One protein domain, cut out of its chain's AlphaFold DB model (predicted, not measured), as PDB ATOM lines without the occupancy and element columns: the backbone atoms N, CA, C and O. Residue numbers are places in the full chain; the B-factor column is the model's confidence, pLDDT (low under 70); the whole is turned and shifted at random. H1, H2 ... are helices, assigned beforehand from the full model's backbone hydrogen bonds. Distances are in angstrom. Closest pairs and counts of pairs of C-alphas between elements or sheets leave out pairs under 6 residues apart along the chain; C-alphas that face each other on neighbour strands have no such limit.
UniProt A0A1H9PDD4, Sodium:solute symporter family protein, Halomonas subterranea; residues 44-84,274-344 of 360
ATOM      1  N   ARG A  44     184.297 235.120 193.975       88.31
ATOM      2  CA  ARG A  44     183.413 234.816 195.109       88.31
ATOM      3  C   ARG A  44     184.142 234.798 196.458       88.31
ATOM      4  O   ARG A  44     183.525 235.078 197.479       88.31
ATOM      5  N   ASN A  45     185.400 234.361 196.468       88.94
ATOM      6  CA  ASN A  45     186.258 234.285 197.647       88.94
ATOM      7  C   ASN A  45     187.722 234.046 197.238       88.94
ATOM      8  O   ASN A  45     188.026 233.716 196.088       88.94
ATOM      9  N   GLU A  46     188.616 234.133 198.219       87.75
ATOM     10  CA  GLU A  46     190.060 233.929 198.067       87.75
ATOM     11  C   GLU A  46     190.426 232.538 197.529       87.75
ATOM     12  O   GLU A  46     191.344 232.409 196.721       87.75
ATOM     13  N   HIS A  47     189.682 231.486 197.890       90.56
ATOM     14  CA  HIS A  47     189.952 230.141 197.373       90.56
ATOM     15  C   HIS A  47     189.750 230.051 195.860       90.56
ATOM     16  O   HIS A  47     190.513 229.346 195.198       90.56
ATOM     17  N   VAL A  48     188.755 230.745 195.298       91.56
ATOM     18  CA  VAL A  48     188.558 230.815 193.840       91.56
ATOM     19  C   VAL A  48     189.745 231.514 193.177       91.56
ATOM     20  O   VAL A  48     190.259 231.003 192.181       91.56
ATOM     21  N   VAL A  49     190.230 232.614 193.761       91.44
ATOM     22  CA  VAL A  49     191.414 233.339 193.269       91.44
ATOM     23  C   VAL A  49     192.653 232.441 193.296       91.44
ATOM     24  O   VAL A  49     193.305 232.266 192.268       91.44
ATOM     25  N   MET A  50     192.933 231.792 194.429       90.19
ATOM     26  CA  MET A  50     194.084 230.893 194.580       90.19
ATOM     27  C   MET A  50     194.043 229.722 193.594       90.19
ATOM     28  O   MET A  50     195.050 229.397 192.967       90.19
ATOM     29  N   ARG A  51     192.878 229.079 193.442       92.38
ATOM     30  CA  ARG A  51     192.692 227.971 192.494       92.38
ATOM     31  C   ARG A  51     192.917 228.430 191.059       92.38
ATOM     32  O   ARG A  51     193.633 227.759 190.323       92.38
ATOM     33  N   SER A  52     192.338 229.570 190.687       92.19
ATOM     34  CA  SER A  52     192.517 230.172 189.365       92.19
ATOM     35  C   SER A  52     193.991 230.464 189.080       92.19
ATOM     36  O   SER A  52     194.495 230.064 188.034       92.19
ATOM     37  N   ALA A  53     194.717 231.061 190.032       90.50
ATOM     38  CA  ALA A  53     196.143 231.354 189.887       90.50
ATOM     39  C   ALA A  53     196.983 230.080 189.675       90.50
ATOM     40  O   ALA A  53     197.790 230.019 188.748       90.50
ATOM     41  N   MET A  54     196.750 229.035 190.477       92.81
ATOM     42  CA  MET A  54     197.464 227.756 190.362       92.81
ATOM     43  C   MET A  54     197.171 227.023 189.044       92.81
ATOM     44  O   MET A  54     198.090 226.503 188.412       92.81
ATOM     45  N   LEU A  55     195.909 226.999 188.605       92.38
ATOM     46  CA  LEU A  55     195.523 226.407 187.318       92.38
ATOM     47  C   LEU A  55     196.097 227.201 186.139       92.38
ATOM     48  O   LEU A  55     196.601 226.611 185.187       92.38
ATOM     49  N   THR A  56     196.075 228.532 186.230       91.81
ATOM     50  CA  THR A  56     196.643 229.423 185.210       91.81
ATOM     51  C   THR A  56     198.148 229.220 185.082       91.81
ATOM     52  O   THR A  56     198.647 229.162 183.965       91.81
ATOM     53  N   ALA A  57     198.872 229.043 186.192       90.44
ATOM     54  CA  ALA A  57     200.307 228.764 186.160       90.44
ATOM     55  C   ALA A  57     200.627 227.460 185.405       90.44
ATOM     56  O   ALA A  57     201.537 227.439 184.577       90.44
ATOM     57  N   VAL A  58     199.847 226.394 185.631       92.31
ATOM     58  CA  VAL A  58     199.995 225.127 184.891       92.31
ATOM     59  C   VAL A  58     199.678 225.319 183.408       92.31
ATOM     60  O   VAL A  58     200.466 224.903 182.562       92.31
ATOM     61  N   ALA A  59     198.557 225.972 183.088       92.81
ATOM     62  CA  ALA A  59     198.156 226.229 181.708       92.81
ATOM     63  C   ALA A  59     199.214 227.052 180.958       92.81
ATOM     64  O   ALA A  59     199.599 226.685 179.851       92.81
ATOM     65  N   LEU A  60     199.737 228.113 181.580       89.19
ATOM     66  CA  LEU A  60     200.831 228.910 181.031       89.19
ATOM     67  C   LEU A  60     202.080 228.060 180.812       89.19
ATOM     68  O   LEU A  60     202.653 228.134 179.734       89.19
ATOM     69  N   GLY A  61     202.473 227.222 181.775       84.69
ATOM     70  CA  GLY A  61     203.618 226.322 181.613       84.69
ATOM     71  C   GLY A  61     203.496 225.432 180.371       84.69
ATOM     72  O   GLY A  61     204.434 225.342 179.580       84.69
ATOM     73  N   VAL A  62     202.317 224.842 180.152       86.88
ATOM     74  CA  VAL A  62     202.034 224.030 178.956       86.88
ATOM     75  C   VAL A  62     202.061 224.882 177.685       86.88
ATOM     76  O   VAL A  62     202.742 224.522 176.727       86.88
ATOM     77  N   PHE A  63     201.367 226.023 177.667       88.44
ATOM     78  CA  PHE A  63     201.326 226.896 176.492       88.44
ATOM     79  C   PHE A  63     202.707 227.435 176.116       88.44
ATOM     80  O   PHE A  63     203.035 227.465 174.933       88.44
ATOM     81  N   TYR A  64     203.542 227.799 177.092       84.75
ATOM     82  CA  TYR A  64     204.916 228.230 176.840       84.75
ATOM     83  C   TYR A  64     205.759 227.107 176.234       84.75
ATOM     84  O   TYR A  64     206.462 227.356 175.258       84.75
ATOM     85  N   ALA A  65     205.659 225.876 176.749       80.12
ATOM     86  CA  ALA A  65     206.373 224.735 176.177       80.12
ATOM     87  C   ALA A  65     205.966 224.492 174.710       80.12
ATOM     88  O   ALA A  65     206.826 224.384 173.836       80.12
ATOM     89  N   LEU A  66     204.659 224.493 174.420       84.69
ATOM     90  CA  LEU A  66     204.131 224.357 173.056       84.69
ATOM     91  C   LEU A  66     204.575 225.506 172.139       84.69
ATOM     92  O   LEU A  66     204.932 225.277 170.982       84.69
ATOM     93  N   MET A  67     204.581 226.739 172.650       85.81
ATOM     94  CA  MET A  67     204.973 227.924 171.890       85.81
ATOM     95  C   MET A  67     206.462 227.894 171.528       85.81
ATOM     96  O   MET A  67     206.809 228.186 170.386       85.81
ATOM     97  N   MET A  68     207.329 227.473 172.454       81.00
ATOM     98  CA  MET A  68     208.765 227.323 172.192       81.00
ATOM     99  C   MET A  68     209.043 226.240 171.145       81.00
ATOM    100  O   MET A  68     209.832 226.467 170.229       81.00
ATOM    101  N   MET A  69     208.350 225.096 171.221       80.50
ATOM    102  CA  MET A  69     208.455 224.045 170.200       80.50
ATOM    103  C   MET A  69     207.980 224.534 168.831       80.50
ATOM    104  O   MET A  69     208.636 224.277 167.824       80.50
ATOM    105  N   THR A  70     206.880 225.289 168.794       85.75
ATOM    106  CA  THR A  70     206.391 225.892 167.550       85.75
ATOM    107  C   THR A  70     207.417 226.865 166.975       85.75
ATOM    108  O   THR A  70     207.755 226.758 165.804       85.75
ATOM    109  N   GLY A  71     207.983 227.763 167.787       85.44
ATOM    110  CA  GLY A  71     209.023 228.695 167.337       85.44
ATOM    111  C   GLY A  71     210.263 227.990 166.777       85.44
ATOM    112  O   GLY A  71     210.778 228.381 165.729       85.44
ATOM    113  N   ALA A  72     210.709 226.910 167.425       82.81
ATOM    114  CA  ALA A  72     211.803 226.082 166.923       82.81
ATOM    115  C   ALA A  72     211.449 225.404 165.588       82.81
ATOM    116  O   ALA A  72     212.261 225.412 164.667       82.81
ATOM    117  N   ALA A  73     210.228 224.879 165.450       86.94
ATOM    118  CA  ALA A  73     209.761 224.267 164.208       86.94
ATOM    119  C   ALA A  73     209.693 225.273 163.048       86.94
ATOM    120  O   ALA A  73     210.061 224.933 161.928       86.94
ATOM    121  N   ILE A  74     209.282 226.520 163.303       89.56
ATOM    122  CA  ILE A  74     209.231 227.570 162.274       89.56
ATOM    123  C   ILE A  74     210.632 227.891 161.738       89.56
ATOM    124  O   ILE A  74     210.806 228.012 160.527       89.56
ATOM    125  N   ASN A  75     211.641 227.940 162.614       86.31
ATOM    126  CA  ASN A  75     213.033 228.180 162.216       86.31
ATOM    127  C   ASN A  75     213.605 227.088 161.294       86.31
ATOM    128  O   ASN A  75     214.567 227.350 160.578       86.31
ATOM    129  N   LEU A  76     213.029 225.879 161.285       87.62
ATOM    130  CA  LEU A  76     213.423 224.824 160.344       87.62
ATOM    131  C   LEU A  76     212.935 225.092 158.916       87.62
ATOM    132  O   LEU A  76     213.527 224.569 157.975       87.62
ATOM    133  N   TYR A  77     211.862 225.872 158.749       89.31
ATOM    134  CA  TYR A  77     211.359 226.261 157.431       89.31
ATOM    135  C   TYR A  77     212.139 227.440 156.867       89.31
ATOM    136  O   TYR A  77     212.618 227.375 155.737       89.31
ATOM    137  N   ASP A  78     212.257 228.509 157.653       87.31
ATOM    138  CA  ASP A  78     213.010 229.694 157.267       87.31
ATOM    139  C   ASP A  78     213.542 230.411 158.524       87.31
ATOM    140  O   ASP A  78     212.761 231.004 159.276       87.31
ATOM    141  N   PRO A  79     214.863 230.365 158.777       84.56
ATOM    142  CA  PRO A  79     215.481 231.015 159.931       84.56
ATOM    143  C   PRO A  79     215.637 232.534 159.759       84.56
ATOM    144  O   PRO A  79     216.051 233.212 160.696       84.56
ATOM    145  N   THR A  80     215.346 233.082 158.574       88.06
ATOM    146  CA  THR A  80     215.484 234.516 158.272       88.06
ATOM    147  C   THR A  80     214.199 235.309 158.504       88.06
ATOM    148  O   THR A  80     214.187 236.531 158.352       88.06
ATOM    149  N   LEU A  81     213.115 234.629 158.898       87.44
ATOM    150  CA  LEU A  81     211.838 235.268 159.189       87.44
ATOM    151  C   LEU A  81     211.946 236.217 160.380       87.44
ATOM    152  O   LEU A  81     212.495 235.879 161.428       87.44
ATOM    153  N   ASP A  82     211.307 237.379 160.242       85.19
ATOM    154  CA  ASP A  82     211.062 238.288 161.358       85.19
ATOM    155  C   ASP A  82     210.298 237.542 162.477       85.19
ATOM    156  O   ASP A  82     209.162 237.089 162.244       85.19
ATOM    157  N   PRO A  83     210.874 237.407 163.692       82.44
ATOM    158  CA  PRO A  83     210.255 236.675 164.791       82.44
ATOM    159  C   PRO A  83     208.841 237.156 165.123       82.44
ATOM    160  O   PRO A  83     207.981 236.328 165.433       82.44
ATOM    161  N   GLU A  84     208.563 238.459 164.996       83.12
ATOM    162  CA  GLU A  84     207.251 239.034 165.322       83.12
ATOM    163  C   GLU A  84     206.164 238.666 164.295       83.12
ATOM    164  O   GLU A  84     204.973 238.702 164.606       83.12
ATOM    165  N   VAL A 274     188.437 224.406 201.566       86.75
ATOM    166  CA  VAL A 274     189.780 223.938 201.922       86.75
ATOM    167  C   VAL A 274     190.176 222.683 201.140       86.75
ATOM    168  O   VAL A 274     191.255 222.636 200.545       86.75
ATOM    169  N   SER A 275     189.300 221.675 201.098       88.06
ATOM    170  CA  SER A 275     189.567 220.388 200.438       88.06
ATOM    171  C   SER A 275     189.828 220.553 198.939       88.06
ATOM    172  O   SER A 275     190.846 220.082 198.433       88.06
ATOM    173  N   GLY A 276     188.965 221.293 198.239       89.69
ATOM    174  CA  GLY A 276     189.107 221.526 196.803       89.69
ATOM    175  C   GLY A 276     190.350 222.347 196.448       89.69
ATOM    176  O   GLY A 276     191.007 222.059 195.450       89.69
ATOM    177  N   THR A 277     190.733 223.337 197.266       92.31
ATOM    178  CA  THR A 277     191.962 224.106 196.997       92.31
ATOM    179  C   THR A 277     193.207 223.265 197.243       92.31
ATOM    180  O   THR A 277     194.149 223.353 196.464       92.31
ATOM    181  N   ARG A 278     193.201 222.400 198.264       92.38
ATOM    182  CA  ARG A 278     194.286 221.436 198.495       92.38
ATOM    183  C   ARG A 278     194.429 220.443 197.356       92.38
ATOM    184  O   ARG A 278     195.551 220.152 196.961       92.38
ATOM    185  N   TRP A 279     193.312 219.944 196.832       94.00
ATOM    186  CA  TRP A 279     193.335 219.051 195.678       94.00
ATOM    187  C   TRP A 279     193.979 219.728 194.467       94.00
ATOM    188  O   TRP A 279     194.915 219.187 193.894       94.00
ATOM    189  N   ILE A 280     193.560 220.955 194.146       95.38
ATOM    190  CA  ILE A 280     194.152 221.720 193.039       95.38
ATOM    191  C   ILE A 280     195.635 222.002 193.291       95.38
ATOM    192  O   ILE A 280     196.434 221.843 192.380       95.38
ATOM    193  N   ALA A 281     196.023 222.340 194.521       95.44
ATOM    194  CA  ALA A 281     197.424 222.532 194.884       95.44
ATOM    195  C   ALA A 281     198.274 221.267 194.648       95.44
ATOM    196  O   ALA A 281     199.372 221.361 194.099       95.44
ATOM    197  N   LEU A 282     197.750 220.084 194.993       95.44
ATOM    198  CA  LEU A 282     198.395 218.801 194.695       95.44
ATOM    199  C   LEU A 282     198.478 218.548 193.187       95.44
ATOM    200  O   LEU A 282     199.540 218.175 192.698       95.44
ATOM    201  N   CYS A 283     197.398 218.793 192.438       95.88
ATOM    202  CA  CYS A 283     197.419 218.693 190.979       95.88
ATOM    203  C   CYS A 283     198.477 219.621 190.371       95.88
ATOM    204  O   CYS A 283     199.226 219.190 189.508       95.88
ATOM    205  N   THR A 284     198.603 220.860 190.852       95.81
ATOM    206  CA  THR A 284     199.632 221.805 190.397       95.81
ATOM    207  C   THR A 284     201.043 221.304 190.688       95.81
ATOM    208  O   THR A 284     201.906 221.410 189.818       95.81
ATOM    209  N   MET A 285     201.281 220.697 191.856       96.19
ATOM    210  CA  MET A 285     202.568 220.062 192.158       96.19
ATOM    211  C   MET A 285     202.870 218.898 191.209       96.19
ATOM    212  O   MET A 285     203.972 218.824 190.668       96.19
ATOM    213  N   LEU A 286     201.898 218.008 190.984       96.19
ATOM    214  CA  LEU A 286     202.043 216.868 190.074       96.19
ATOM    215  C   LEU A 286     202.282 217.328 188.633       96.19
ATOM    216  O   LEU A 286     203.171 216.803 187.969       96.19
ATOM    217  N   SER A 287     201.557 218.350 188.176       94.31
ATOM    218  CA  SER A 287     201.785 218.981 186.876       94.31
ATOM    219  C   SER A 287     203.175 219.607 186.782       94.31
ATOM    220  O   SER A 287     203.809 219.499 185.741       94.31
ATOM    221  N   GLY A 288     203.682 220.215 187.860       93.44
ATOM    222  CA  GLY A 288     205.053 220.722 187.922       93.44
ATOM    223  C   GLY A 288     206.095 219.623 187.729       93.44
ATOM    224  O   GLY A 288     207.009 219.781 186.922       93.44
ATOM    225  N   ILE A 289     205.922 218.480 188.399       94.44
ATOM    226  CA  ILE A 289     206.788 217.306 188.213       94.44
ATOM    227  C   ILE A 289     206.687 216.797 186.772       94.44
ATOM    228  O   ILE A 289     207.712 216.585 186.132       94.44
ATOM    229  N   ALA A 290     205.472 216.645 186.240       93.12
ATOM    230  CA  ALA A 290     205.250 216.152 184.883       93.12
ATOM    231  C   ALA A 290     205.869 217.069 183.815       93.12
ATOM    232  O   ALA A 290     206.591 216.588 182.950       93.12
ATOM    233  N   ILE A 291     205.646 218.386 183.900       90.75
ATOM    234  CA  ILE A 291     206.222 219.376 182.977       90.75
ATOM    235  C   ILE A 291     207.745 219.424 183.120       90.75
ATOM    236  O   ILE A 291     208.447 219.466 182.116       90.75
ATOM    237  N   GLY A 292     208.269 219.380 184.349       91.81
ATOM    238  CA  GLY A 292     209.710 219.342 184.592       91.81
ATOM    239  C   GLY A 292     210.370 218.105 183.980       91.81
ATOM    240  O   GLY A 292     211.381 218.234 183.299       91.81
ATOM    241  N   LEU A 293     209.772 216.921 184.155       93.44
ATOM    242  CA  LEU A 293     210.244 215.674 183.542       93.44
ATOM    243  C   LEU A 293     210.121 215.698 182.015       93.44
ATOM    244  O   LEU A 293     211.042 215.262 181.330       93.44
ATOM    245  N   PHE A 294     209.021 216.236 181.486       91.00
ATOM    246  CA  PHE A 294     208.824 216.400 180.049       91.00
ATOM    247  C   PHE A 294     209.908 217.295 179.440       91.00
ATOM    248  O   PHE A 294     210.579 216.888 178.502       91.00
ATOM    249  N   LEU A 295     210.151 218.480 180.012       89.31
ATOM    250  CA  LEU A 295     211.216 219.376 179.552       89.31
ATOM    251  C   LEU A 295     212.604 218.760 179.754       89.31
ATOM    252  O   LEU A 295     213.502 218.968 178.945       89.31
ATOM    253  N   TRP A 296     212.798 217.976 180.810       92.44
ATOM    254  CA  TRP A 296     214.058 217.274 181.017       92.44
ATOM    255  C   TRP A 296     214.327 216.282 179.880       92.44
ATOM    256  O   TRP A 296     215.414 216.285 179.312       92.44
ATOM    257  N   GLN A 297     213.342 215.454 179.528       91.69
ATOM    258  CA  GLN A 297     213.493 214.418 178.505       91.69
ATOM    259  C   GLN A 297     213.463 214.989 177.084       91.69
ATOM    260  O   GLN A 297     214.410 214.802 176.328       91.69
ATOM    261  N   GLU A 298     212.412 215.720 176.728       89.06
ATOM    262  CA  GLU A 298     212.187 216.154 175.345       89.06
ATOM    263  C   GLU A 298     213.056 217.345 174.949       89.06
ATOM    264  O   GLU A 298     213.421 217.479 173.782       89.06
ATOM    265  N   TYR A 299     213.419 218.202 175.907       85.06
ATOM    266  CA  TYR A 299     214.238 219.378 175.631       85.06
ATOM    267  C   TYR A 299     215.695 219.179 176.055       85.06
ATOM    268  O   TYR A 299     216.579 219.207 175.201       85.06
ATOM    269  N   ALA A 300     215.980 218.945 177.340       87.69
ATOM    270  CA  ALA A 300     217.360 218.957 177.836       87.69
ATOM    271  C   ALA A 300     218.197 217.744 177.381       87.69
ATOM    272  O   ALA A 300     219.331 217.921 176.932       87.69
ATOM    273  N   VAL A 301     217.644 216.526 177.441       91.31
ATOM    274  CA  VAL A 301     218.331 215.312 176.953       91.31
ATOM    275  C   VAL A 301     218.510 215.363 175.438       91.31
ATOM    276  O   VAL A 301     219.603 215.083 174.947       91.31
ATOM    277  N   THR A 302     217.486 215.787 174.696       88.00
ATOM    278  CA  THR A 302     217.578 215.985 173.243       88.00
ATOM    279  C   THR A 302     218.665 216.998 172.883       88.00
ATOM    280  O   THR A 302     219.514 216.716 172.038       88.00
ATOM    281  N   LEU A 303     218.703 218.148 173.566       85.38
ATOM    282  CA  LEU A 303     219.734 219.172 173.376       85.38
ATOM    283  C   LEU A 303     221.140 218.616 173.652       85.38
ATOM    284  O   LEU A 303     222.062 218.875 172.883       85.38
ATOM    285  N   ALA A 304     221.296 217.815 174.710       89.38
ATOM    286  CA  ALA A 304     222.555 217.151 175.038       89.38
ATOM    287  C   ALA A 304     222.985 216.146 173.957       89.38
ATOM    288  O   ALA A 304     224.151 216.131 173.567       89.38
ATOM    289  N   GLY A 305     222.052 215.345 173.434       90.50
ATOM    290  CA  GLY A 305     222.324 214.371 172.371       90.50
ATOM    291  C   GLY A 305     222.771 215.013 171.055       90.50
ATOM    292  O   GLY A 305     223.525 214.415 170.292       90.50
ATOM    293  N   TYR A 306     222.357 216.255 170.807       87.31
ATOM    294  CA  TYR A 306     222.754 217.039 169.639       87.31
ATOM    295  C   TYR A 306     223.966 217.949 169.877       87.31
ATOM    296  O   TYR A 306     224.424 218.600 168.936       87.31
ATOM    297  N   ALA A 307     224.510 217.983 171.096       86.69
ATOM    298  CA  ALA A 307     225.537 218.947 171.470       86.69
ATOM    299  C   ALA A 307     226.813 218.817 170.635       86.69
ATOM    300  O   ALA A 307     227.288 219.809 170.091       86.69
ATOM    301  N   GLU A 308     227.322 217.596 170.460       84.56
ATOM    302  CA  GLU A 308     228.519 217.345 169.651       84.56
ATOM    303  C   GLU A 308     228.278 217.675 168.170       84.56
ATOM    304  O   GLU A 308     229.115 218.294 167.518       84.56
ATOM    305  N   ARG A 309     227.088 217.342 167.655       87.38
ATOM    306  CA  ARG A 309     226.727 217.542 166.245       87.38
ATOM    307  C   ARG A 309     226.673 219.015 165.838       87.38
ATOM    308  O   ARG A 309     227.037 219.335 164.711       87.38
ATOM    309  N   PHE A 310     226.181 219.886 166.716       82.62
ATOM    310  CA  PHE A 310     226.027 221.317 166.430       82.62
ATOM    311  C   PHE A 310     227.038 222.195 167.176       82.62
ATOM    312  O   PHE A 310     226.887 223.412 167.188       82.62
ATOM    313  N   GLY A 311     228.060 221.595 167.800       83.94
ATOM    314  CA  GLY A 311     229.083 222.330 168.545       83.94
ATOM    315  C   GLY A 311     228.522 223.139 169.718       83.94
ATOM    316  O   GLY A 311     229.025 224.220 170.013       83.94
ATOM    317  N   LEU A 312     227.459 222.656 170.373       79.31
ATOM    318  CA  LEU A 312     226.843 223.365 171.493       79.31
ATOM    319  C   LEU A 312     227.773 223.360 172.707       79.31
ATOM    320  O   LEU A 312     228.315 222.323 173.096       79.31
ATOM    321  N   SER A 313     227.900 224.515 173.356       82.56
ATOM    322  CA  SER A 313     228.690 224.631 174.578       82.56
ATOM    323  C   SER A 313     228.084 223.811 175.722       82.56
ATOM    324  O   SER A 313     226.862 223.681 175.858       82.56
ATOM    325  N   ALA A 314     228.939 223.304 176.616       81.94
ATOM    326  CA  ALA A 314     228.491 222.599 177.820       81.94
ATOM    327  C   ALA A 314     227.540 223.459 178.676       81.94
ATOM    328  O   ALA A 314     226.603 222.937 179.279       81.94
ATOM    329  N   GLY A 315     227.739 224.783 178.675       79.38
ATOM    330  CA  GLY A 315     226.865 225.736 179.357       79.38
ATOM    331  C   GLY A 315     225.452 225.793 178.769       79.38
ATOM    332  O   GLY A 315     224.490 225.861 179.528       79.38
ATOM    333  N   ALA A 316     225.299 225.701 177.443       75.50
ATOM    334  CA  ALA A 316     223.981 225.655 176.802       75.50
ATOM    335  C   ALA A 316     223.210 224.379 177.183       75.50
ATOM    336  O   ALA A 316     222.031 224.442 177.532       75.50
ATOM    337  N   VAL A 317     223.900 223.235 177.202       83.81
ATOM    338  CA  VAL A 317     223.320 221.948 177.615       83.81
ATOM    339  C   VAL A 317     222.906 221.977 179.089       83.81
ATOM    340  O   VAL A 317     221.767 221.647 179.420       83.81
ATOM    341  N   GLN A 318     223.793 222.430 179.980       85.50
ATOM    342  CA  GLN A 318     223.486 222.597 181.406       85.50
ATOM    343  C   GLN A 318     222.335 223.584 181.636       85.50
ATOM    344  O   GLN A 318     221.475 223.336 182.482       85.50
ATOM    345  N   GLY A 319     222.279 224.668 180.858       81.12
ATOM    346  CA  GLY A 319     221.181 225.630 180.870       81.12
ATOM    347  C   GLY A 319     219.832 224.986 180.546       81.12
ATOM    348  O   GLY A 319     218.847 225.275 181.224       81.12
ATOM    349  N   GLY A 320     219.791 224.055 179.587       83.00
ATOM    350  CA  GLY A 320     218.584 223.290 179.267       83.00
ATOM    351  C   GLY A 320     218.074 222.450 180.442       83.00
ATOM    352  O   GLY A 320     216.882 222.480 180.757       83.00
ATOM    353  N   TYR A 321     218.975 221.765 181.152       88.69
ATOM    354  CA  TYR A 321     218.622 221.005 182.359       88.69
ATOM    355  C   TYR A 321     218.160 221.910 183.510       88.69
ATOM    356  O   TYR A 321     217.161 221.615 184.170       88.69
ATOM    357  N   LEU A 322     218.850 223.033 183.735       86.81
ATOM    358  CA  LEU A 322     218.468 224.020 184.748       86.81
ATOM    359  C   LEU A 322     217.093 224.627 184.462       86.81
ATOM    360  O   LEU A 322     216.305 224.797 185.391       86.81
ATOM    361  N   LEU A 323     216.781 224.909 183.196       83.81
ATOM    362  CA  LEU A 323     215.470 225.399 182.781       83.81
ATOM    363  C   LEU A 323     214.370 224.379 183.105       83.81
ATOM    364  O   LEU A 323     213.370 224.744 183.721       83.81
ATOM    365  N   ALA A 324     214.568 223.105 182.755       87.81
ATOM    366  CA  ALA A 324     213.596 222.043 183.019       87.81
ATOM    367  C   ALA A 324     213.288 221.897 184.521       87.81
ATOM    368  O   ALA A 324     212.120 221.882 184.929       87.81
ATOM    369  N   VAL A 325     214.332 221.868 185.357       90.75
ATOM    370  CA  VAL A 325     214.189 221.811 186.822       90.75
ATOM    371  C   VAL A 325     213.566 223.091 187.369       90.75
ATOM    372  O   VAL A 325     212.701 223.021 188.238       90.75
ATOM    373  N   GLY A 326     213.962 224.257 186.856       87.62
ATOM    374  CA  GLY A 326     213.434 225.555 187.266       87.62
ATOM    375  C   GLY A 326     211.931 225.670 187.015       87.62
ATOM    376  O   GLY A 326     211.178 225.966 187.940       87.62
ATOM    377  N   CYS A 327     211.478 225.359 185.798       86.25
ATOM    378  CA  CYS A 327     210.061 225.393 185.435       86.25
ATOM    379  C   CYS A 327     209.223 224.424 186.285       86.25
ATOM    380  O   CYS A 327     208.197 224.823 186.840       86.25
ATOM    381  N   GLY A 328     209.670 223.171 186.437       90.00
ATOM    382  CA  GLY A 328     208.965 222.191 187.268       90.00
ATOM    383  C   GLY A 328     208.963 222.566 188.754       90.00
ATOM    384  O   GLY A 328     207.931 222.488 189.425       90.00
ATOM    385  N   GLY A 329     210.099 223.055 189.253       91.50
ATOM    386  CA  GLY A 329     210.282 223.509 190.627       91.50
ATOM    387  C   GLY A 329     209.401 224.703 190.985       91.50
ATOM    388  O   GLY A 329     208.814 224.716 192.064       91.50
ATOM    389  N   MET A 330     209.230 225.673 190.082       89.50
ATOM    390  CA  MET A 330     208.345 226.826 190.302       89.50
ATOM    391  C   MET A 330     206.887 226.405 190.515       89.50
ATOM    392  O   MET A 330     206.245 226.880 191.452       89.50
ATOM    393  N   LEU A 331     206.366 225.482 189.699       92.06
ATOM    394  CA  LEU A 331     205.001 224.965 189.857       92.06
ATOM    395  C   LEU A 331     204.851 224.114 191.122       92.06
ATOM    396  O   LEU A 331     203.844 224.220 191.826       92.06
ATOM    397  N   LEU A 332     205.873 223.321 191.453       93.62
ATOM    398  CA  LEU A 332     205.905 222.554 192.694       93.62
ATOM    399  C   LEU A 332     205.867 223.477 193.918       93.62
ATOM    400  O   LEU A 332     205.072 223.251 194.828       93.62
ATOM    401  N   LEU A 333     206.665 224.546 193.920       92.75
ATOM    402  CA  LEU A 333     206.659 225.559 194.975       92.75
ATOM    403  C   LEU A 333     205.312 226.283 195.053       92.75
ATOM    404  O   LEU A 333     204.771 226.425 196.148       92.75
ATOM    405  N   ALA A 334     204.739 226.688 193.918       91.12
ATOM    406  CA  ALA A 334     203.436 227.351 193.877       91.12
ATOM    407  C   ALA A 334     202.330 226.474 194.492       91.12
ATOM    408  O   ALA A 334     201.573 226.937 195.349       91.12
ATOM    409  N   GLY A 335     202.278 225.190 194.123       93.00
ATOM    410  CA  GLY A 335     201.338 224.236 194.709       93.00
ATOM    411  C   GLY A 335     201.618 223.966 196.193       93.00
ATOM    412  O   GLY A 335     200.695 223.984 197.003       93.00
ATOM    413  N   ALA A 336     202.882 223.820 196.600       93.62
ATOM    414  CA  ALA A 336     203.246 223.625 198.006       93.62
ATOM    415  C   ALA A 336     202.850 224.825 198.887       93.62
ATOM    416  O   ALA A 336     202.324 224.641 199.991       93.62
ATOM    417  N   VAL A 337     203.045 226.053 198.394       91.44
ATOM    418  CA  VAL A 337     202.588 227.283 199.057       91.44
ATOM    419  C   VAL A 337     201.065 227.293 199.150       91.44
ATOM    420  O   VAL A 337     200.538 227.462 200.249       91.44
ATOM    421  N   GLY A 338     200.354 227.023 198.051       89.69
ATOM    422  CA  GLY A 338     198.890 226.940 198.047       89.69
ATOM    423  C   GLY A 338     198.349 225.909 199.045       89.69
ATOM    424  O   GLY A 338     197.403 226.182 199.784       89.69
ATOM    425  N   TYR A 339     199.000 224.748 199.144       91.88
ATOM    426  CA  TYR A 339     198.648 223.701 200.101       91.88
ATOM    427  C   TYR A 339     198.885 224.138 201.555       91.88
ATOM    428  O   TYR A 339     198.059 223.873 202.435       91.88
ATOM    429  N   ARG A 340     200.011 224.817 201.815       89.69
ATOM    430  CA  ARG A 340     200.396 225.293 203.150       89.69
ATOM    431  C   ARG A 340     199.489 226.414 203.646       89.69
ATOM    432  O   ARG A 340     199.084 226.367 204.804       89.69
ATOM    433  N   VAL A 341     199.169 227.385 202.790       85.31
ATOM    434  CA  VAL A 341     198.311 228.536 203.125       85.31
ATOM    435  C   VAL A 341     196.913 228.077 203.544       85.31
ATOM    436  O   VAL A 341     196.337 228.615 204.478       85.31
ATOM    437  N   VAL A 342     196.404 227.013 202.923       84.62
ATOM    438  CA  VAL A 342     195.060 226.475 203.184       84.62
ATOM    439  C   VAL A 342     195.050 225.440 204.326       84.62
ATOM    440  O   VAL A 342     194.051 224.764 204.578       84.62
ATOM    441  N   ARG A 343     196.161 225.254 205.050       75.31
ATOM    442  CA  ARG A 343     196.211 224.309 206.174       75.31
ATOM    443  C   ARG A 343     195.414 224.869 207.365       75.31
ATOM    444  O   ARG A 343     195.716 225.975 207.805       75.31
ATOM    445  N   PRO A 344     194.443 224.120 207.926       63.22
ATOM    446  CA  PRO A 344     193.684 224.585 209.074       63.22
ATOM    447  C   PRO A 344     194.649 224.815 210.236       63.22
ATOM    448  O   PRO A 344     195.422 223.924 210.600       63.22
TER     449      PRO A 344
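Overview. This is residues 44 to 84 and 274 to 344 of the 360 residues of the protein "Sodium:solute symporter family protein" of Halomonas subterranea (UniProt A0A1H9PDD4). Three long helices lie side by side as a bundle: H2 and H3 make a closely packed helical hairpin, and H1 packs along it, closer at its first half, while residues 76 to 82 stick out. The 112 residues printed hold, in order, H1, H2 and H3, with no named strand; the class is all helix. The whole is loose, with a radius of gyration of the C-alphas of 17.4 A, and flat, spanning 54 by 29 by 16 A.

Along the chain. H1, residues 46 to 77, begins at C-alpha 46 (190.060, 233.929, 198.067) and is 46.5 A long. H2, residues 274 to 305, is 45.0 A long. H3, residues 314 to 341, is 39.8 A long and ends at C-alpha 341 (198.311, 228.536, 203.125).

Arrangement. H1 touches H2 at a shallow tilt of 17 degrees, the same way; the closest C-alphas, of Arg 51 and Thr 277, are 6.0 A apart. With residues 50 to 61 alone H1 touches H3, opposite ways; the closest C-alphas, of Met 54 and Gly 335, are 6.8 A apart. H2 and H3, a hairpin, touch at 4 degrees; the closest C-alphas, of Gly 292 and Gly 328, are 4.0 A apart. Every O i to N i+4 pair is within hydrogen-bond range in H3, 27 of 28 in H1 and 26 of 28 in H2.

Size, cuts and confidence. The C-alphas of Thr 80 and Pro 344, the two farthest apart, are 56.2 A apart. Residues 85 to 273 are not printed, and C-alphas 84 and 274 are 43.3 A apart across the cut. The link from H2 to H3 is short. Residue 344 alone is under pLDDT 70.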